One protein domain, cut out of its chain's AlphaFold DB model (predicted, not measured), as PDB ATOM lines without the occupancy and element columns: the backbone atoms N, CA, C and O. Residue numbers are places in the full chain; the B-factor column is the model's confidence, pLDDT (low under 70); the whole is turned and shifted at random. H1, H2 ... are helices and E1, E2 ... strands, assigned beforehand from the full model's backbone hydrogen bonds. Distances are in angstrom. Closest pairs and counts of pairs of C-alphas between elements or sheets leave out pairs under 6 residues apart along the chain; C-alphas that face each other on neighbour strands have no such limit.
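Overview. This is residues 14 to 157 of the 157 residues of an uncharacterized protein of Symploca sp. SIO2E9 (UniProt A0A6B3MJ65). A knot of short helices set mostly crosswise has H4 in its middle, with H1 and H6 packed on it, the helical hairpin H1 and H2 and the helix H3 at one end, and H7 and H8 at the other. A small strand hairpin, E1 and E2, sits beside H4 and H6, and the longest helix, H9, runs alone along one side. The printed part has 144 residues, with nine named helices and two named strands in the order H1 H2 H3 H4 H5 H6 E1 E2 H7 H8 H9; the sheet E1 - E2 is antiparallel and the class is mostly helix. It is compact, with a radius of gyration of the C-alphas of 14.9 A, and spans 39 by 34 by 24 A.

Arrangement. H1, residues 14 to 27, is the hub. With residues 21 to 25 it touches H2, residues 30 to 37, in a hairpin at a shallow tilt of 16 degrees, opposite ways; the closest C-alphas, of Ile 21 and Leu 33, are 6.6 A apart. With residues 18 to 22 it touches H3, residues 44 to 53, at a steep tilt of 57 degrees, closest at the C-alphas of Ile 18 and Ile 50, 5.9 A. With residues 25 to 26 it touches H4, residues 58 to 68, about perpendicular at 78 degrees, closest at the C-alphas of Arg 26 and Ala 60, 5.3 A. H5, residues 75 to 79, is close to H2 but not clearly touching, with the C-alphas of Pro 30 and Ser 75 at 6.2 A. H4 touches H6, residues 84 to 94, at a steep tilt of 43 degrees, opposite ways, with the C-alphas of Ser 62 and Lys 86 closest at 4.8 A. E1, residues 103 to 106, and E2, residues 110 to 113, form an antiparallel hairpin, with N 104 and O 112 at 2.8 A and N 112 and O 104 at 2.9 A, within hydrogen-bond range. The closest C-alphas of H4 and E1, of Cys 65 and Pro 105, are 5.5 A apart. H7, residues 116 to 120, is only just apart from H6, at 8.1 A. H8, residues 124 to 133, is close to H6 but not clearly touching, with the C-alphas of Phe 88 and Leu 130 at 7.9 A. H9, residues 141 to 155, touches no helix and is only just apart from E1, at 8.4 A. Each O i to N i+4 pair is within hydrogen-bond range in H1, H2, H3, H4, H6, H7 and H9; H8 has 5 of 6, and H5 has 0 of 1 but 2 of 2 O i to N i+3 pairs.

Along the chain. H1 begins at C-alpha 14 (-36.183, 35.428, -24.397) and is 19.9 A long. H4 is 15.1 A and H6 15.4 A long. H9, 20.7 A long, ends at C-alpha 155 (-22.903, 36.813, -12.341).

Size, cuts and confidence. The C-alphas farthest apart, of Asn 39 and Glu 124, are 42.5 A apart. The printed part has no cut, and no link is long. The mean pLDDT of the printed part is 85.4; residue 41, residues 141 to 145 and residues 147 to 157 are under 70.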
ATOM      1  N   THR A  14     -36.621  34.377 -25.323       80.31
ATOM      2  CA  THR A  14     -36.183  35.428 -24.397       80.31
ATOM      3  C   THR A  14     -37.331  36.344 -23.968       80.31
ATOM      4  O   THR A  14     -37.410  36.703 -22.794       80.31
ATOM      5  N   ASP A  15     -38.227  36.716 -24.883       83.62
ATOM      6  CA  ASP A  15     -39.364  37.591 -24.574       83.62
ATOM      7  C   ASP A  15     -40.367  36.870 -23.668       83.62
ATOM      8  O   ASP A  15     -40.775  37.414 -22.641       83.62
ATOM      9  N   GLU A  16     -40.683  35.608 -23.976       88.19
ATOM     10  CA  GLU A  16     -41.540  34.769 -23.126       88.19
ATOM     11  C   GLU A  16     -40.942  34.590 -21.722       88.19
ATOM     12  O   GLU A  16     -41.651  34.609 -20.708       88.19
ATOM     13  N   LEU A  17     -39.618  34.437 -21.642       89.38
ATOM     14  CA  LEU A  17     -38.909  34.355 -20.374       89.38
ATOM     15  C   LEU A  17     -39.017  35.658 -19.573       89.38
ATOM     16  O   LEU A  17     -39.350  35.618 -18.384       89.38
ATOM     17  N   ILE A  18     -38.769  36.805 -20.208       91.25
ATOM     18  CA  ILE A  18     -38.896  38.120 -19.569       91.25
ATOM     19  C   ILE A  18     -40.325  38.314 -19.057       91.25
ATOM     20  O   ILE A  18     -40.510  38.699 -17.903       91.25
ATOM     21  N   GLU A  19     -41.342  37.975 -19.852       92.69
ATOM     22  CA  GLU A  19     -42.742  38.067 -19.432       92.69
ATOM     23  C   GLU A  19     -43.051  37.207 -18.199       92.69
ATOM     24  O   GLU A  19     -43.773  37.645 -17.294       92.69
ATOM     25  N   ARG A  20     -42.499  35.989 -18.125       94.19
ATOM     26  CA  ARG A  20     -42.644  35.119 -16.947       94.19
ATOM     27  C   ARG A  20     -41.987  35.722 -15.712       94.19
ATOM     28  O   ARG A  20     -42.613  35.737 -14.653       94.19
ATOM     29  N   ILE A  21     -40.771  36.247 -15.846       94.56
ATOM     30  CA  ILE A  21     -40.058  36.911 -14.746       94.56
ATOM     31  C   ILE A  21     -40.864  38.115 -14.253       94.56
ATOM     32  O   ILE A  21     -41.174  38.208 -13.069       94.56
ATOM     33  N   VAL A  22     -41.297  38.985 -15.167       95.56
ATOM     34  CA  VAL A  22     -42.132  40.161 -14.873       95.56
ATOM     35  C   VAL A  22     -43.405  39.759 -14.127       95.56
ATOM     36  O   VAL A  22     -43.781  40.390 -13.136       95.56
ATOM     37  N   ARG A  23     -44.065  38.683 -14.567       96.88
ATOM     38  CA  ARG A  23     -45.253  38.138 -13.902       96.88
ATOM     39  C   ARG A  23     -44.953  37.707 -12.466       96.88
ATOM     40  O   ARG A  23     -45.722  38.056 -11.574       96.88
ATOM     41  N   TYR A  24     -43.855  36.992 -12.229       95.62
ATOM     42  CA  TYR A  24     -43.481  36.553 -10.881       95.62
ATOM     43  C   TYR A  24     -43.040  37.705  -9.974       95.62
ATOM     44  O   TYR A  24     -43.379  37.688  -8.791       95.62
ATOM     45  N   CYS A  25     -42.414  38.752 -10.520       95.12
ATOM     46  CA  CYS A  25     -42.147  39.988  -9.782       95.12
ATOM     47  C   CYS A  25     -43.448  40.650  -9.306       95.12
ATOM     48  O   CYS A  25     -43.584  40.985  -8.130       95.12
ATOM     49  N   ARG A  26     -44.451  40.776 -10.188       95.12
ATOM     50  CA  ARG A  26     -45.775  41.328  -9.832       95.12
ATOM     51  C   ARG A  26     -46.511  40.474  -8.797       95.12
ATOM     52  O   ARG A  26     -47.203  41.006  -7.936       95.12
ATOM     53  N   GLN A  27     -46.339  39.154  -8.859       94.62
ATOM     54  CA  GLN A  27     -46.903  38.204  -7.895       94.62
ATOM     55  C   GLN A  27     -46.108  38.111  -6.584       94.62
ATOM     56  O   GLN A  27     -46.590  37.480  -5.647       94.62
ATOM     57  N   ARG A  28     -44.922  38.731  -6.508       93.94
ATOM     58  CA  ARG A  28     -43.995  38.660  -5.367       93.94
ATOM     59  C   ARG A  28     -43.650  37.220  -4.979       93.94
ATOM     60  O   ARG A  28     -43.700  36.861  -3.804       93.94
ATOM     61  N   ASN A  29     -43.332  36.407  -5.985       94.25
ATOM     62  CA  ASN A  29     -43.071  34.975  -5.853       94.25
ATOM     63  C   ASN A  29     -41.573  34.678  -6.070       94.25
ATOM     64  O   ASN A  29     -41.175  34.384  -7.203       94.25
ATOM     65  N   PRO A  30     -40.732  34.810  -5.026       92.94
ATOM     66  CA  PRO A  30     -39.289  34.609  -5.144       92.94
ATOM     67  C   PRO A  30     -38.937  33.160  -5.491       92.94
ATOM     68  O   PRO A  30     -38.059  32.946  -6.313       92.94
ATOM     69  N   GLU A  31     -39.687  32.165  -5.012       93.50
ATOM     70  CA  GLU A  31     -39.393  30.752  -5.281       93.50
ATOM     71  C   GLU A  31     -39.536  30.396  -6.770       93.50
ATOM     72  O   GLU A  31     -38.844  29.521  -7.294       93.50
ATOM     73  N   SER A  32     -40.458  31.055  -7.479       93.44
ATOM     74  CA  SER A  32     -40.605  30.874  -8.928       93.44
ATOM     75  C   SER A  32     -39.500  31.580  -9.711       93.44
ATOM     76  O   SER A  32     -39.149  31.109 -10.793       93.44
ATOM     77  N   LEU A  33     -38.953  32.675  -9.176       92.69
ATOM     78  CA  LEU A  33     -37.774  33.337  -9.733       92.69
ATOM     79  C   LEU A  33     -36.509  32.510  -9.491       92.69
ATOM     80  O   LEU A  33     -35.748  32.322 -10.435       92.69
ATOM     81  N   ASP A  34     -36.350  31.925  -8.303       90.38
ATOM     82  CA  ASP A  34     -35.230  31.033  -7.979       90.38
ATOM     83  C   ASP A  34     -35.166  29.878  -8.974       90.38
ATOM     84  O   ASP A  34     -34.152  29.671  -9.626       90.38
ATOM     85  N   ARG A  35     -36.295  29.207  -9.242       91.06
ATOM     86  CA  ARG A  35     -36.349  28.139 -10.258       91.06
ATOM     87  C   ARG A  35     -35.931  28.598 -11.654       91.06
ATOM     88  O   ARG A  35     -35.466  27.777 -12.443       91.06
ATOM     89  N   ILE A  36     -36.167  29.862 -11.998       89.88
ATOM     90  CA  ILE A  36     -35.731  30.424 -13.275       89.88
ATOM     91  C   ILE A  36     -34.216  30.650 -13.244       89.88
ATOM     92  O   ILE A  36     -33.533  30.202 -14.163       89.88
ATOM     93  N   PHE A  37     -33.693  31.308 -12.209       86.88
ATOM     94  CA  PHE A  37     -32.288  31.725 -12.143       86.88
ATOM     95  C   PHE A  37     -31.318  30.610 -11.748       86.88
ATOM     96  O   PHE A  37     -30.193  30.601 -12.235       86.88
ATOM     97  N   ASP A  38     -31.768  29.599 -11.007       85.31
ATOM     98  CA  ASP A  38     -30.997  28.379 -10.735       85.31
ATOM     99  C   ASP A  38     -30.672  27.609 -12.025       85.31
ATOM    100  O   ASP A  38     -29.665  26.908 -12.111       85.31
ATOM    101  N   ASN A  39     -31.529  27.735 -13.042       80.31
ATOM    102  CA  ASN A  39     -31.401  27.015 -14.309       80.31
ATOM    103  C   ASN A  39     -30.908  27.900 -15.463       80.31
ATOM    104  O   ASN A  39     -30.681  27.391 -16.563       80.31
ATOM    105  N   MET A  40     -30.752  29.211 -15.249       75.19
ATOM    106  CA  MET A  40     -30.349  30.155 -16.292       75.19
ATOM    107  C   MET A  40     -29.471  31.278 -15.756       75.19
ATOM    108  O   MET A  40     -29.833  32.001 -14.833       75.19
ATOM    109  N   ARG A  41     -28.364  31.522 -16.459       69.38
ATOM    110  CA  ARG A  41     -27.539  32.707 -16.240       69.38
ATOM    111  C   ARG A  41     -28.140  33.911 -16.952       69.38
ATOM    112  O   ARG A  41     -28.044  34.023 -18.176       69.38
ATOM    113  N   LEU A  42     -28.732  34.830 -16.194       72.06
ATOM    114  CA  LEU A  42     -29.098  36.133 -16.740       72.06
ATOM    115  C   LEU A  42     -27.857  37.001 -16.950       72.06
ATOM    116  O   LEU A  42     -27.011  37.146 -16.074       72.06
ATOM    117  N   ASN A  43     -27.790  37.639 -18.114       80.62
ATOM    118  CA  ASN A  43     -26.796  38.664 -18.402       80.62
ATOM    119  C   ASN A  43     -27.378  40.069 -18.177       80.62
ATOM    120  O   ASN A  43     -28.589  40.264 -18.050       80.62
ATOM    121  N   ARG A  44     -26.503  41.081 -18.153       81.00
ATOM    122  CA  ARG A  44     -26.904  42.482 -17.958       81.00
ATOM    123  C   ARG A  44     -27.992  42.950 -18.948       81.00
ATOM    124  O   ARG A  44     -28.938  43.575 -18.475       81.00
ATOM    125  N   PRO A  45     -27.930  42.656 -20.264       85.31
ATOM    126  CA  PRO A  45     -29.018  42.990 -21.188       85.31
ATOM    127  C   PRO A  45     -30.391  42.454 -20.766       85.31
ATOM    128  O   PRO A  45     -31.362  43.208 -20.791       85.31
ATOM    129  N   ALA A  46     -30.475  41.197 -20.319       86.25
ATOM    130  CA  ALA A  46     -31.730  40.620 -19.841       86.25
ATOM    131  C   ALA A  46     -32.240  41.327 -18.573       86.25
ATOM    132  O   ALA A  46     -33.419  41.660 -18.486       86.25
ATOM    133  N   MET A  47     -31.346  41.639 -17.626       89.19
ATOM    134  CA  MET A  47     -31.691  42.397 -16.412       89.19
ATOM    135  C   MET A  47     -32.240  43.792 -16.731       89.19
ATOM    136  O   MET A  47     -33.233  44.222 -16.144       89.19
ATOM    137  N   VAL A  48     -31.624  44.486 -17.692       89.75
ATOM    138  CA  VAL A  48     -32.103  45.787 -18.177       89.75
ATOM    139  C   VAL A  48     -33.468  45.640 -18.850       89.75
ATOM    140  O   VAL A  48     -34.357  46.443 -18.582       89.75
ATOM    141  N   ALA A  49     -33.677  44.604 -19.666       91.12
ATOM    142  CA  ALA A  49     -34.962  44.364 -20.322       91.12
ATOM    143  C   ALA A  49     -36.094  44.096 -19.313       91.12
ATOM    144  O   ALA A  49     -37.177  44.668 -19.439       91.12
ATOM    145  N   ILE A  50     -35.830  43.309 -18.262       93.38
ATOM    146  CA  ILE A  50     -36.775  43.091 -17.154       93.38
ATOM    147  C   ILE A  50     -37.090  44.416 -16.446       93.38
ATOM    148  O   ILE A  50     -38.255  44.711 -16.182       93.38
ATOM    149  N   ALA A  51     -36.070  45.237 -16.165       94.00
ATOM    150  CA  ALA A  51     -36.263  46.535 -15.523       94.00
ATOM    151  C   ALA A  51     -37.108  47.492 -16.378       94.00
ATOM    152  O   ALA A  51     -37.993  48.158 -15.846       94.00
ATOM    153  N   VAL A  52     -36.889  47.516 -17.696       94.56
ATOM    154  CA  VAL A  52     -37.704  48.289 -18.645       94.56
ATOM    155  C   VAL A  52     -39.148  47.782 -18.665       94.56
ATOM    156  O   VAL A  52     -40.073  48.584 -18.582       94.56
ATOM    157  N   ALA A  53     -39.365  46.465 -18.692       95.69
ATOM    158  CA  ALA A  53     -40.709  45.879 -18.676       95.69
ATOM    159  C   ALA A  53     -41.487  46.155 -17.370       95.69
ATOM    160  O   ALA A  53     -42.720  46.101 -17.346       95.69
ATOM    161  N   LEU A  54     -40.778  46.461 -16.280       95.62
ATOM    162  CA  LEU A  54     -41.341  46.824 -14.979       95.62
ATOM    163  C   LEU A  54     -41.338  48.337 -14.705       95.62
ATOM    164  O   LEU A  54     -41.783  48.738 -13.635       95.62
ATOM    165  N   GLN A  55     -40.866  49.188 -15.622       93.38
ATOM    166  CA  GLN A  55     -40.605  50.608 -15.332       93.38
ATOM    167  C   GLN A  55     -41.841  51.395 -14.859       93.38
ATOM    168  O   GLN A  55     -41.713  52.345 -14.087       93.38
ATOM    169  N   GLU A  56     -43.035  50.993 -15.301       93.56
ATOM    170  CA  GLU A  56     -44.309  51.611 -14.910       93.56
ATOM    171  C   GLU A  56     -44.837  51.083 -13.563       93.56
ATOM    172  O   GLU A  56     -45.665  51.727 -12.923       93.56
ATOM    173  N   ASP A  57     -44.330  49.939 -13.096       96.12
ATOM    174  CA  ASP A  57     -44.674  49.316 -11.818       96.12
ATOM    175  C   ASP A  57     -43.494  49.439 -10.846       96.12
ATOM    176  O   ASP A  57     -42.727  48.502 -10.607       96.12
ATOM    177  N   ILE A  58     -43.342  50.636 -10.273       95.25
ATOM    178  CA  ILE A  58     -42.253  50.962  -9.339       95.25
ATOM    179  C   ILE A  58     -42.236  50.002  -8.140       95.25
ATOM    180  O   ILE A  58     -41.166  49.668  -7.626       95.25
ATOM    181  N   GLU A  59     -43.400  49.541  -7.680       94.69
ATOM    182  CA  GLU A  59     -43.488  48.606  -6.558       94.69
ATOM    183  C   GLU A  59     -42.919  47.234  -6.927       94.69
ATOM    184  O   GLU A  59     -42.121  46.691  -6.161       94.69
ATOM    185  N   ALA A  60     -43.271  46.688  -8.093       95.88
ATOM    186  CA  ALA A  60     -42.706  45.427  -8.569       95.88
ATOM    187  C   ALA A  60     -41.221  45.557  -8.935       95.88
ATOM    188  O   ALA A  60     -40.437  44.662  -8.622       95.88
ATOM    189  N   LEU A  61     -40.805  46.676  -9.536       96.88
ATOM    190  CA  LEU A  61     -39.407  46.913  -9.895       96.88
ATOM    191  C   LEU A  61     -38.514  47.060  -8.658       96.88
ATOM    192  O   LEU A  61     -37.456  46.443  -8.569       96.88
ATOM    193  N   SER A  62     -38.951  47.837  -7.667       95.25
ATOM    194  CA  SER A  62     -38.217  47.977  -6.406       95.25
ATOM    195  C   SER A  62     -38.172  46.671  -5.610       95.25
ATOM    196  O   SER A  62     -37.150  46.362  -4.994       95.25
ATOM    197  N   TRP A  63     -39.247  45.875  -5.648       95.75
ATOM    198  CA  TRP A  63     -39.265  44.530  -5.073       95.75
ATOM    199  C   TRP A  63     -38.259  43.613  -5.774       95.75
ATOM    200  O   TRP A  63     -37.470  42.951  -5.107       95.75
ATOM    201  N   PHE A  64     -38.206  43.654  -7.107       95.31
ATOM    202  CA  PHE A  64     -37.223  42.906  -7.884       95.31
ATOM    203  C   PHE A  64     -35.783  43.300  -7.522       95.31
ATOM    204  O   PHE A  64     -34.934  42.431  -7.354       95.31
ATOM    205  N   CYS A  65     -35.498  44.587  -7.295       95.00
ATOM    206  CA  CYS A  65     -34.186  45.007  -6.795       95.00
ATOM    207  C   CYS A  65     -33.850  44.411  -5.416       95.00
ATOM    208  O   CYS A  65     -32.705  44.041  -5.173       95.00
ATOM    209  N   SER A  66     -34.832  44.289  -4.519       94.50
ATOM    210  CA  SER A  66     -34.655  43.653  -3.204       94.50
ATOM    211  C   SER A  66     -34.405  42.145  -3.321       94.50
ATOM    212  O   SER A  66     -33.514  41.630  -2.647       94.50
ATOM    213  N   TYR A  67     -35.114  41.457  -4.224       93.75
ATOM    214  CA  TYR A  67     -34.843  40.060  -4.580       93.75
ATOM    215  C   TYR A  67     -33.397  39.882  -5.076       93.75
ATOM    216  O   TYR A  67     -32.650  39.077  -4.531       93.75
ATOM    217  N   MET A  68     -32.951  40.712  -6.025       92.06
ATOM    218  CA  MET A  68     -31.588  40.636  -6.573       92.06
ATOM    219  C   MET A  68     -30.486  40.948  -5.549       92.06
ATOM    220  O   MET A  68     -29.358  40.486  -5.697       92.06
ATOM    221  N   ALA A  69     -30.798  41.716  -4.503       91.38
ATOM    222  CA  ALA A  69     -29.893  41.958  -3.377       91.38
ATOM    223  C   ALA A  69     -29.978  40.882  -2.274       91.38
ATOM    224  O   ALA A  69     -29.335  41.020  -1.225       91.38
ATOM    225  N   SER A  70     -30.768  39.827  -2.506       88.94
ATOM    226  CA  SER A  70     -31.032  38.711  -1.590       88.94
ATOM    227  C   SER A  70     -31.725  39.114  -0.282       88.94
ATOM    228  O   SER A  70     -31.581  38.444   0.742       88.94
ATOM    229  N   GLU A  71     -32.471  40.223  -0.286       87.19
ATOM    230  CA  GLU A  71     -33.287  40.641   0.864       87.19
ATOM    231  C   GLU A  71     -34.657  39.953   0.900       87.19
ATOM    232  O   GLU A  71     -35.274  39.856   1.964       87.19
ATOM    233  N   THR A  72     -35.125  39.475  -0.256       87.69
ATOM    234  CA  THR A  72     -36.376  38.726  -0.398       87.69
ATOM    235  C   THR A  72     -36.062  37.384  -1.046       87.69
ATOM    236  O   THR A  72     -35.979  37.303  -2.265       87.69
ATOM    237  N   ASN A  73     -35.863  36.348  -0.235       83.94
ATOM    238  CA  ASN A  73     -35.491  35.011  -0.714       83.94
ATOM    239  C   ASN A  73     -36.658  34.024  -0.627       83.94
ATOM    240  O   ASN A  73     -36.619  32.964  -1.238       83.94
ATOM    241  N   ARG A  74     -37.686  34.333   0.170       88.12
ATOM    242  CA  ARG A  74     -38.886  33.499   0.311       88.12
ATOM    243  C   ARG A  74     -40.137  34.349   0.421       88.12
ATOM    244  O   ARG A  74     -40.074  35.529   0.770       88.12
ATOM    245  N   SER A  75     -41.284  33.748   0.143       84.19
ATOM    246  CA  SER A  75     -42.576  34.430   0.167       84.19
ATOM    247  C   SER A  75     -42.895  35.083   1.522       84.19
ATOM    248  O   SER A  75     -43.582  36.105   1.545       84.19
ATOM    249  N   GLU A  76     -42.376  34.572   2.645       85.31
ATOM    250  CA  GLU A  76     -42.569  35.168   3.977       85.31
ATOM    251  C   GLU A  76     -41.859  36.518   4.146       85.31
ATOM    252  O   GLU A  76     -42.328  37.371   4.904       85.31
ATOM    253  N   ASP A  77     -40.764  36.757   3.417       86.00
ATOM    254  CA  ASP A  77     -40.022  38.021   3.476       86.00
ATOM    255  C   ASP A  77     -40.878  39.210   3.001       86.00
ATOM    256  O   ASP A  77     -40.633  40.353   3.387       86.00
ATOM    257  N   ASN A  78     -41.941  38.944   2.233       83.50
ATOM    258  CA  ASN A  78     -42.918  39.947   1.808       83.50
ATOM    259  C   ASN A  78     -43.713  40.570   2.965       83.50
ATOM    260  O   ASN A  78     -44.294  41.642   2.790       83.50
ATOM    261  N   LEU A  79     -43.777  39.897   4.119       82.50
ATOM    262  CA  LEU A  79     -44.492  40.375   5.305       82.50
ATOM    263  C   LEU A  79     -43.617  41.252   6.205       82.50
ATOM    264  O   LEU A  79     -44.127  41.855   7.152       82.50
ATOM    265  N   LYS A  80     -42.306  41.339   5.935       82.00
ATOM    266  CA  LYS A  80     -41.408  42.199   6.703       82.00
ATOM    267  C   LYS A  80     -41.849  43.650   6.549       82.00
ATOM    268  O   LYS A  80     -42.030  44.159   5.445       82.00
ATOM    269  N   SER A  81     -41.990  44.332   7.682       70.25
ATOM    270  CA  SER A  81     -42.462  45.717   7.743       70.25
ATOM    271  C   SER A  81     -41.529  46.709   7.044       70.25
ATOM    272  O   SER A  81     -41.949  47.817   6.725       70.25
ATOM    273  N   CYS A  82     -40.269  46.334   6.806       73.06
ATOM    274  CA  CYS A  82     -39.306  47.150   6.084       73.06
ATOM    275  C   CYS A  82     -38.320  46.266   5.313       73.06
ATOM    276  O   CYS A  82     -37.610  45.471   5.924       73.06
ATOM    277  N   ASN A  83     -38.253  46.467   3.994       85.25
ATOM    278  CA  ASN A  83     -37.161  45.997   3.142       85.25
ATOM    279  C   ASN A  83     -36.356  47.236   2.705       85.25
ATOM    280  O   ASN A  83     -36.841  48.011   1.864       85.25
ATOM    281  N   PRO A  84     -35.182  47.494   3.313       87.62
ATOM    282  CA  PRO A  84     -34.380  48.683   3.043       87.62
ATOM    283  C   PRO A  84     -34.010  48.845   1.565       87.62
ATOM    284  O   PRO A  84     -34.226  49.925   1.012       87.62
ATOM    285  N   ILE A  85     -33.550  47.787   0.885       91.56
ATOM    286  CA  ILE A  85     -33.170  47.859  -0.537       91.56
ATOM    287  C   ILE A  85     -34.388  48.125  -1.409       91.56
ATOM    288  O   ILE A  85     -34.293  48.923  -2.342       91.56
ATOM    289  N   LYS A  86     -35.544  47.526  -1.092       93.00
ATOM    290  CA  LYS A  86     -36.803  47.836  -1.787       93.00
ATOM    291  C   LYS A  86     -37.115  49.327  -1.666       93.00
ATOM    292  O   LYS A  86     -37.322  50.011  -2.664       93.00
ATOM    293  N   THR A  87     -37.118  49.837  -0.438       90.88
ATOM    294  CA  THR A  87     -37.459  51.236  -0.149       90.88
ATOM    295  C   THR A  87     -36.514  52.189  -0.870       90.88
ATOM    296  O   THR A  87     -36.961  53.111  -1.555       90.88
ATOM    297  N   PHE A  88     -35.210  51.943  -0.764       91.50
ATOM    298  CA  PHE A  88     -34.202  52.794  -1.375       91.50
ATOM    299  C   PHE A  88     -34.256  52.736  -2.903       91.50
ATOM    300  O   PHE A  88     -34.324  53.782  -3.546       91.50
ATOM    301  N   SER A  89     -34.337  51.539  -3.488       93.62
ATOM    302  CA  SER A  89     -34.483  51.373  -4.940       93.62
ATOM    303  C   SER A  89     -35.722  52.106  -5.456       93.62
ATOM    304  O   SER A  89     -35.640  52.827  -6.446       93.62
ATOM    305  N   GLY A  90     -36.854  52.004  -4.751       93.94
ATOM    306  CA  GLY A  90     -38.080  52.727  -5.094       93.94
ATOM    307  C   GLY A  90     -37.913  54.250  -5.078       93.94
ATOM    308  O   GLY A  90     -38.466  54.931  -5.937       93.94
ATOM    309  N   ILE A  91     -37.130  54.795  -4.142       92.94
ATOM    310  CA  ILE A  91     -36.783  56.224  -4.119       92.94
ATOM    311  C   ILE A  91     -35.943  56.583  -5.349       92.94
ATOM    312  O   ILE A  91     -36.310  57.509  -6.068       92.94
ATOM    313  N   LEU A  92     -34.864  55.847  -5.625       93.19
ATOM    314  CA  LEU A  92     -33.988  56.105  -6.776       93.19
ATOM    315  C   LEU A  92     -34.774  56.096  -8.097       93.19
ATOM    316  O   LEU A  92     -34.645  57.019  -8.902       93.19
ATOM    317  N   ILE A  93     -35.651  55.104  -8.278       95.19
ATOM    318  CA  ILE A  93     -36.510  54.973  -9.462       95.19
ATOM    319  C   ILE A  93     -37.466  56.166  -9.586       95.19
ATOM    320  O   ILE A  93     -37.581  56.748 -10.663       95.19
ATOM    321  N   LYS A  94     -38.106  56.597  -8.489       94.25
ATOM    322  CA  LYS A  94     -38.992  57.781  -8.480       94.25
ATOM    323  C   LYS A  94     -38.277  59.072  -8.883       94.25
ATOM    324  O   LYS A  94     -38.919  59.967  -9.421       94.25
ATOM    325  N   PHE A  95     -36.970  59.165  -8.640       92.69
ATOM    326  CA  PHE A  95     -36.135  60.290  -9.065       92.69
ATOM    327  C   PHE A  95     -35.457  60.072 -10.430       92.69
ATOM    328  O   PHE A  95     -34.554  60.822 -10.798       92.69
ATOM    329  N   GLY A  96     -35.902  59.084 -11.213       92.06
ATOM    330  CA  GLY A  96     -35.473  58.894 -12.600       92.06
ATOM    331  C   GLY A  96     -34.158  58.130 -12.770       92.06
ATOM    332  O   GLY A  96     -33.548  58.194 -13.842       92.06
ATOM    333  N   MET A  97     -33.700  57.414 -11.738       94.69
ATOM    334  CA  MET A  97     -32.571  56.492 -11.865       94.69
ATOM    335  C   MET A  97     -33.044  55.112 -12.323       94.69
ATOM    336  O   MET A  97     -33.999  54.551 -11.788       94.69
ATOM    337  N   GLN A  98     -32.348  54.551 -13.305       94.00
ATOM    338  CA  GLN A  98     -32.676  53.261 -13.898       94.00
ATOM    339  C   GLN A  98     -31.895  52.122 -13.222       94.00
ATOM    340  O   GLN A  98     -30.660  52.176 -13.175       94.00
ATOM    341  N   PRO A  99     -32.570  51.064 -12.738       93.81
ATOM    342  CA  PRO A  99     -31.892  49.866 -12.254       93.81
ATOM    343  C   PRO A  99     -31.028  49.223 -13.346       93.81
ATOM    344  O   PRO A  99     -31.365  49.250 -14.526       93.81
ATOM    345  N   PHE A 100     -29.906  48.634 -12.941       90.44
ATOM    346  CA  PHE A 100     -28.883  47.985 -13.773       90.44
ATOM    347  C   PHE A 100     -28.128  48.898 -14.760       90.44
ATOM    348  O   PHE A 100     -27.196  48.436 -15.431       90.44
ATOM    349  N   LEU A 101     -28.469  50.191 -14.797       88.75
ATOM    350  CA  LEU A 101     -27.786  51.233 -15.569       88.75
ATOM    351  C   LEU A 101     -27.199  52.313 -14.654       88.75
ATOM    352  O   LEU A 101     -25.987  52.510 -14.629       88.75
ATOM    353  N   ASP A 102     -28.048  52.979 -13.874       91.38
ATOM    354  CA  ASP A 102     -27.645  54.053 -12.964       91.38
ATOM    355  C   ASP A 102     -27.285  53.529 -11.566       91.38
ATOM    356  O   ASP A 102     -26.486  54.141 -10.856       91.38
ATOM    357  N   PHE A 103     -27.854  52.393 -11.166       92.50
ATOM    358  CA  PHE A 103     -27.491  51.677  -9.945       92.50
ATOM    359  C   PHE A 103     -27.734  50.174 -10.096       92.50
ATOM    360  O   PHE A 103     -28.562  49.758 -10.898       92.50
ATOM    361  N   VAL A 104     -27.040  49.351  -9.314       91.94
ATOM    362  CA  VAL A 104     -27.129  47.887  -9.367       91.94
ATOM    363  C   VAL A 104     -27.426  47.347  -7.962       91.94
ATOM    364  O   VAL A 104     -26.622  47.585  -7.058       91.94
ATOM    365  N   PRO A 105     -28.550  46.638  -7.741       91.56
ATOM    366  CA  PRO A 105     -28.736  45.850  -6.526       91.56
ATOM    367  C   PRO A 105     -27.730  44.694  -6.508       91.56
ATOM    368  O   PRO A 105     -27.524  44.036  -7.528       91.56
ATOM    369  N   TYR A 106     -27.093  44.466  -5.363       86.75
ATOM    370  CA  TYR A 106     -26.014  43.493  -5.213       86.75
ATOM    371  C   TYR A 106     -26.251  42.595  -3.989       86.75
ATOM    372  O   TYR A 106     -26.707  43.106  -2.954       86.75
ATOM    373  N   PRO A 107     -25.944  41.283  -4.077       84.56
ATOM    374  CA  PRO A 107     -26.117  40.353  -2.971       84.56
ATOM    375  C   PRO A 107     -25.502  40.826  -1.652       84.56
ATOM    376  O   PRO A 107     -24.483  41.525  -1.595       84.56
ATOM    377  N   GLY A 108     -26.141  40.413  -0.559       84.06
ATOM    378  CA  GLY A 108     -25.771  40.835   0.787       84.06
ATOM    379  C   GLY A 108     -26.303  42.222   1.148       84.06
ATOM    380  O   GLY A 108     -25.599  42.959   1.837       84.06
ATOM    381  N   ALA A 109     -27.515  42.551   0.680       87.50
ATOM    382  CA  ALA A 109     -28.256  43.774   1.000       87.50
ATOM    383  C   ALA A 109     -27.497  45.068   0.651       87.50
ATOM    384  O   ALA A 109     -27.353  45.971   1.477       87.50
ATOM    385  N   ARG A 110     -26.985  45.161  -0.585       89.31
ATOM    386  CA  ARG A 110     -26.220  46.322  -1.068       89.31
ATOM    387  C   ARG A 110     -26.830  46.913  -2.334       89.31
ATOM    388  O   ARG A 110     -27.423  46.214  -3.149       89.31
ATOM    389  N   ILE A 111     -26.626  48.215  -2.522       89.94
ATOM    390  CA  ILE A 111     -26.853  48.915  -3.790       89.94
ATOM    391  C   ILE A 111     -25.554  49.608  -4.179       89.94
ATOM    392  O   ILE A 111     -24.951  50.313  -3.372       89.94
ATOM    393  N   ILE A 112     -25.145  49.423  -5.428       89.50
ATOM    394  CA  ILE A 112     -23.993  50.098  -6.018       89.50
ATOM    395  C   ILE A 112     -24.508  51.203  -6.926       89.50
ATOM    396  O   ILE A 112     -25.249  50.938  -7.869       89.50
ATOM    397  N   ILE A 113     -24.101  52.442  -6.669       90.69
ATOM    398  CA  ILE A 113     -24.434  53.582  -7.523       90.69
ATOM    399  C   ILE A 113     -23.420  53.655  -8.667       90.69
ATOM    400  O   ILE A 113     -22.243  53.932  -8.446       90.69
ATOM    401  N   SER A 114     -23.880  53.413  -9.893       87.62
ATOM    402  CA  SER A 114     -23.051  53.487 -11.101       87.62
ATOM    403  C   SER A 114     -23.030  54.899 -11.689       87.62
ATOM    404  O   SER A 114     -21.985  55.366 -12.133       87.62
ATOM    405  N   ASN A 115     -24.157  55.612 -11.641       89.38
ATOM    406  CA  ASN A 115     -24.276  56.988 -12.112       89.38
ATOM    407  C   ASN A 115     -24.223  57.973 -10.936       89.38
ATOM    408  O   ASN A 115     -25.244  58.344 -10.348       89.38
ATOM    409  N   GLN A 116     -23.006  58.397 -10.590       87.62
ATOM    410  CA  GLN A 116     -22.778  59.325  -9.481       87.62
ATOM    411  C   GLN A 116     -23.375  60.712  -9.730       87.62
ATOM    412  O   GLN A 116     -23.759  61.380  -8.774       87.62
ATOM    413  N   GLU A 117     -23.459  61.160 -10.981       89.50
ATOM    414  CA  GLU A 117     -23.985  62.485 -11.315       89.50
ATOM    415  C   GLU A 117     -25.479  62.572 -11.005       89.50
ATOM    416  O   GLU A 117     -25.904  63.472 -10.279       89.50
ATOM    417  N   LYS A 118     -26.266  61.584 -11.455       91.06
ATOM    418  CA  LYS A 118     -27.696  61.501 -11.117       91.06
ATOM    419  C   LYS A 118     -27.922  61.359  -9.616       91.06
ATOM    420  O   LYS A 118     -28.814  62.001  -9.069       91.06
ATOM    421  N   PHE A 119     -27.089  60.573  -8.936       89.00
ATOM    422  CA  PHE A 119     -27.180  60.432  -7.485       89.00
ATOM    423  C   PHE A 119     -26.873  61.749  -6.751       89.00
ATOM    424  O   PHE A 119     -27.592  62.143  -5.832       89.00
ATOM    425  N   LYS A 120     -25.854  62.496  -7.192       88.94
ATOM    426  CA  LYS A 120     -25.524  63.827  -6.655       88.94
ATOM    427  C   LYS A 120     -26.588  64.877  -6.977       88.94
ATOM    428  O   LYS A 120     -26.703  65.844  -6.228       88.94
ATOM    429  N   ALA A 121     -27.382  64.688  -8.027       91.44
ATOM    430  CA  ALA A 121     -28.509  65.556  -8.362       91.44
ATOM    431  C   ALA A 121     -29.764  65.309  -7.499       91.44
ATOM    432  O   ALA A 121     -30.714  66.090  -7.581       91.44
ATOM    433  N   LEU A 122     -29.792  64.260  -6.663       89.75
ATOM    434  CA  LEU A 122     -30.919  64.002  -5.763       89.75
ATOM    435  C   LEU A 122     -31.129  65.161  -4.768       89.75
ATOM    436  O   LEU A 122     -30.152  65.785  -4.338       89.75
ATOM    437  N   PRO A 123     -32.380  65.427  -4.344       91.00
ATOM    438  CA  PRO A 123     -32.653  66.445  -3.338       91.00
ATOM    439  C   PRO A 123     -31.912  66.172  -2.030       91.00
ATOM    440  O   PRO A 123     -31.848  65.032  -1.564       91.00
ATOM    441  N   GLU A 124     -31.430  67.232  -1.389       86.88
ATOM    442  CA  GLU A 124     -30.650  67.131  -0.151       86.88
ATOM    443  C   GLU A 124     -31.423  66.433   0.977       86.88
ATOM    444  O   GLU A 124     -30.886  65.605   1.706       86.88
ATOM    445  N   THR A 125     -32.734  66.668   1.055       87.50
ATOM    446  CA  THR A 125     -33.627  66.002   2.015       87.50
ATOM    447  C   THR A 125     -33.670  64.486   1.848       87.50
ATOM    448  O   THR A 125     -33.923  63.771   2.817       87.50
ATOM    449  N   ILE A 126     -33.448  63.985   0.632       85.94
ATOM    450  CA  ILE A 126     -33.374  62.556   0.345       85.94
ATOM    451  C   ILE A 126     -31.991  62.036   0.708       85.94
ATOM    452  O   ILE A 126     -31.912  61.044   1.420       85.94
ATOM    453  N   LYS A 127     -30.915  62.726   0.315       82.56
ATOM    454  CA  LYS A 127     -29.541  62.325   0.662       82.56
ATOM    455  C   LYS A 127     -29.329  62.190   2.167       82.56
ATOM    456  O   LYS A 127     -28.863  61.148   2.608       82.56
ATOM    457  N   VAL A 128     -29.798  63.158   2.955       83.56
ATOM    458  CA  VAL A 128     -29.722  63.103   4.426       83.56
ATOM    459  C   VAL A 128     -30.455  61.878   4.984       83.56
ATOM    460  O   VAL A 128     -29.955  61.202   5.878       83.56
ATOM    461  N   LYS A 129     -31.633  61.539   4.442       80.81
ATOM    462  CA  LYS A 129     -32.360  60.324   4.850       80.81
ATOM    463  C   LYS A 129     -31.605  59.048   4.478       80.81
ATOM    464  O   LYS A 129     -31.693  58.068   5.210       80.81
ATOM    465  N   LEU A 130     -30.890  59.050   3.355       80.25
ATOM    466  CA  LEU A 130     -30.080  57.911   2.925       80.25
ATOM    467  C   LEU A 130     -28.863  57.722   3.824       80.25
ATOM    468  O   LEU A 130     -28.626  56.605   4.264       80.25
ATOM    469  N   GLU A 131     -28.158  58.797   4.160       79.25
ATOM    470  CA  GLU A 131     -27.024  58.770   5.093       79.25
ATOM    471  C   GLU A 131     -27.426  58.287   6.492       79.25
ATOM    472  O   GLU A 131     -26.656  57.607   7.165       79.25
ATOM    473  N   GLN A 132     -28.648  58.596   6.931       78.81
ATOM    474  CA  GLN A 132     -29.177  58.122   8.213       78.81
ATOM    475  C   GLN A 132     -29.580  56.643   8.192       78.81
ATOM    476  O   GLN A 132     -29.548  55.988   9.233       78.81
ATOM    477  N   ALA A 133     -30.002  56.124   7.036       78.19
ATOM    478  CA  ALA A 133     -30.559  54.777   6.908       78.19
ATOM    479  C   ALA A 133     -29.557  53.737   6.378       78.19
ATOM    480  O   ALA A 133     -29.759  52.543   6.592       78.19
ATOM    481  N   PHE A 134     -28.491  54.166   5.697       82.50
ATOM    482  CA  PHE A 134     -27.542  53.290   5.012       82.50
ATOM    483  C   PHE A 134     -26.094  53.657   5.326       82.50
ATOM    484  O   PHE A 134     -25.732  54.823   5.447       82.50
ATOM    485  N   ASN A 135     -25.236  52.638   5.378       83.31
ATOM    486  CA  ASN A 135     -23.793  52.838   5.428       83.31
ATOM    487  C   ASN A 135     -23.271  53.167   4.021       83.31
ATOM    488  O   ASN A 135     -23.180  52.277   3.172       83.31
ATOM    489  N   ILE A 136     -22.945  54.435   3.770       81.56
ATOM    490  CA  ILE A 136     -22.433  54.887   2.473       81.56
ATOM    491  C   ILE A 136     -20.918  54.677   2.422       81.56
ATOM    492  O   ILE A 136     -20.173  55.225   3.231       81.56
ATOM    493  N   GLN A 137     -20.465  53.892   1.445       82.00
ATOM    494  CA  GLN A 137     -19.048  53.677   1.167       82.00
ATOM    495  C   GLN A 137     -18.699  54.285  -0.188       82.00
ATOM    496  O   GLN A 137     -19.209  53.857  -1.225       82.00
ATOM    497  N   GLU A 138     -17.822  55.285  -0.180       76.94
ATOM    498  CA  GLU A 138     -17.276  55.852  -1.407       76.94
ATOM    499  C   GLU A 138     -16.043  55.060  -1.844       76.94
ATOM    500  O   GLU A 138     -15.091  54.869  -1.085       76.94
ATOM    501  N   HIS A 139     -16.059  54.610  -3.094       74.31
ATOM    502  CA  HIS A 139     -14.952  53.888  -3.702       74.31
ATOM    503  C   HIS A 139     -14.317  54.723  -4.806       74.31
ATOM    504  O   HIS A 139     -15.002  55.397  -5.579       74.31
ATOM    505  N   SER A 140     -12.989  54.653  -4.907       71.75
ATOM    506  CA  SER A 140     -12.271  55.296  -6.006       71.75
ATOM    507  C   SER A 140     -12.607  54.618  -7.345       71.75
ATOM    508  O   SER A 140     -12.953  53.433  -7.360       71.75
ATOM    509  N   PRO A 141     -12.458  55.301  -8.496       65.69
ATOM    510  CA  PRO A 141     -12.782  54.729  -9.809       65.69
ATOM    511  C   PRO A 141     -12.107  53.374 -10.079       65.69
ATOM    512  O   PRO A 141     -12.716  52.460 -10.625       65.69
ATOM    513  N   HIS A 142     -10.867  53.205  -9.615       64.56
ATOM    514  CA  HIS A 142     -10.120  51.953  -9.733       64.56
ATOM    515  C   HIS A 142     -10.711  50.814  -8.876       64.56
ATOM    516  O   HIS A 142     -10.682  49.650  -9.271       64.56
ATOM    517  N   GLN A 143     -11.261  51.133  -7.702       66.19
ATOM    518  CA  GLN A 143     -11.985  50.165  -6.872       66.19
ATOM    519  C   GLN A 143     -13.340  49.811  -7.493       66.19
ATOM    520  O   GLN A 143     -13.696  48.639  -7.503       66.19
ATOM    521  N   VAL A 144     -14.049  50.784  -8.074       65.81
ATOM    522  CA  VAL A 144     -15.309  50.547  -8.801       65.81
ATOM    523  C   VAL A 144     -15.091  49.616  -9.992       65.81
ATOM    524  O   VAL A 144     -15.880  48.696 -10.179       65.81
ATOM    525  N   GLN A 145     -14.006  49.795 -10.753       60.22
ATOM    526  CA  GLN A 145     -13.650  48.907 -11.864       60.22
ATOM    527  C   GLN A 145     -13.458  47.461 -11.380       60.22
ATOM    528  O   GLN A 145     -14.096  46.554 -11.898       60.22
ATOM    529  N   LYS A 146     -12.667  47.258 -10.315       70.94
ATOM    530  CA  LYS A 146     -12.465  45.932  -9.708       70.94
ATOM    531  C   LYS A 146     -13.755  45.315  -9.176       70.94
ATOM    532  O   LYS A 146     -13.951  44.116  -9.334       70.94
ATOM    533  N   ILE A 147     -14.609  46.116  -8.540       68.00
ATOM    534  CA  ILE A 147     -15.908  45.660  -8.037       68.00
ATOM    535  C   ILE A 147     -16.793  45.243  -9.209       68.00
ATOM    536  O   ILE A 147     -17.368  44.170  -9.145       68.00
ATOM    537  N   ASN A 148     -16.869  46.040 -10.278       61.34
ATOM    538  CA  ASN A 148     -17.676  45.739 -11.462       61.34
ATOM    539  C   ASN A 148     -17.170  44.485 -12.193       61.34
ATOM    540  O   ASN A 148     -17.975  43.636 -12.562       61.34
ATOM    541  N   ASP A 149     -15.853  44.326 -12.343       68.75
ATOM    542  CA  ASP A 149     -15.248  43.143 -12.965       68.75
ATOM    543  C   ASP A 149     -15.504  41.878 -12.131       68.75
ATOM    544  O   ASP A 149     -15.899  40.850 -12.680       68.75
ATOM    545  N   ALA A 150     -15.360  41.960 -10.802       69.81
ATOM    546  CA  ALA A 150     -15.709  40.867  -9.893       69.81
ATOM    547  C   ALA A 150     -17.214  40.543  -9.939       69.81
ATOM    548  O   ALA A 150     -17.591  39.376  -9.973       69.81
ATOM    549  N   LEU A 151     -18.068  41.567 -10.031       64.19
ATOM    550  CA  LEU A 151     -19.522  41.437 -10.176       64.19
ATOM    551  C   LEU A 151     -19.908  40.668 -11.430       64.19
ATOM    552  O   LEU A 151     -20.756  39.781 -11.396       64.19
ATOM    553  N   MET A 152     -19.291  41.034 -12.551       61.00
ATOM    554  CA  MET A 152     -19.538  40.382 -13.826       61.00
ATOM    555  C   MET A 152     -19.006  38.950 -13.812       61.00
ATOM    556  O   MET A 152     -19.634  38.083 -14.404       61.00
ATOM    557  N   GLN A 153     -17.903  38.678 -13.108       63.62
ATOM    558  CA  GLN A 153     -17.417  37.313 -12.916       63.62
ATOM    559  C   GLN A 153     -18.352  36.471 -12.046       63.62
ATOM    560  O   GLN A 153     -18.636  35.350 -12.438       63.62
ATOM    561  N   GLU A 154     -18.877  36.987 -10.931       57.44
ATOM    562  CA  GLU A 154     -19.829  36.251 -10.080       57.44
ATOM    563  C   GLU A 154     -21.170  36.001 -10.780       57.44
ATOM    564  O   GLU A 154     -21.720  34.912 -10.677       57.44
ATOM    565  N   LEU A 155     -21.676  36.972 -11.548       50.50
ATOM    566  CA  LEU A 155     -22.903  36.813 -12.341       50.50
ATOM    567  C   LEU A 155     -22.726  35.873 -13.550       50.50
ATOM    568  O   LEU A 155     -23.712  35.387 -14.102       50.50
ATOM    569  N   MET A 156     -21.486  35.640 -13.993       43.72
ATOM    570  CA  MET A 156     -21.141  34.726 -15.089       43.72
ATOM    571  C   MET A 156     -20.497  33.414 -14.608       43.72
ATOM    572  O   MET A 156     -20.139  32.594 -15.460       43.72
ATOM    573  N   ALA A 157     -20.330  33.216 -13.297       44.50
ATOM    574  CA  ALA A 157     -19.836  31.988 -12.663       44.50
ATOM    575  C   ALA A 157     -20.981  31.039 -12.294       44.50
ATOM    576  O   ALA A 157     -20.686  29.843 -12.083       44.50
TER     577      ALA A 157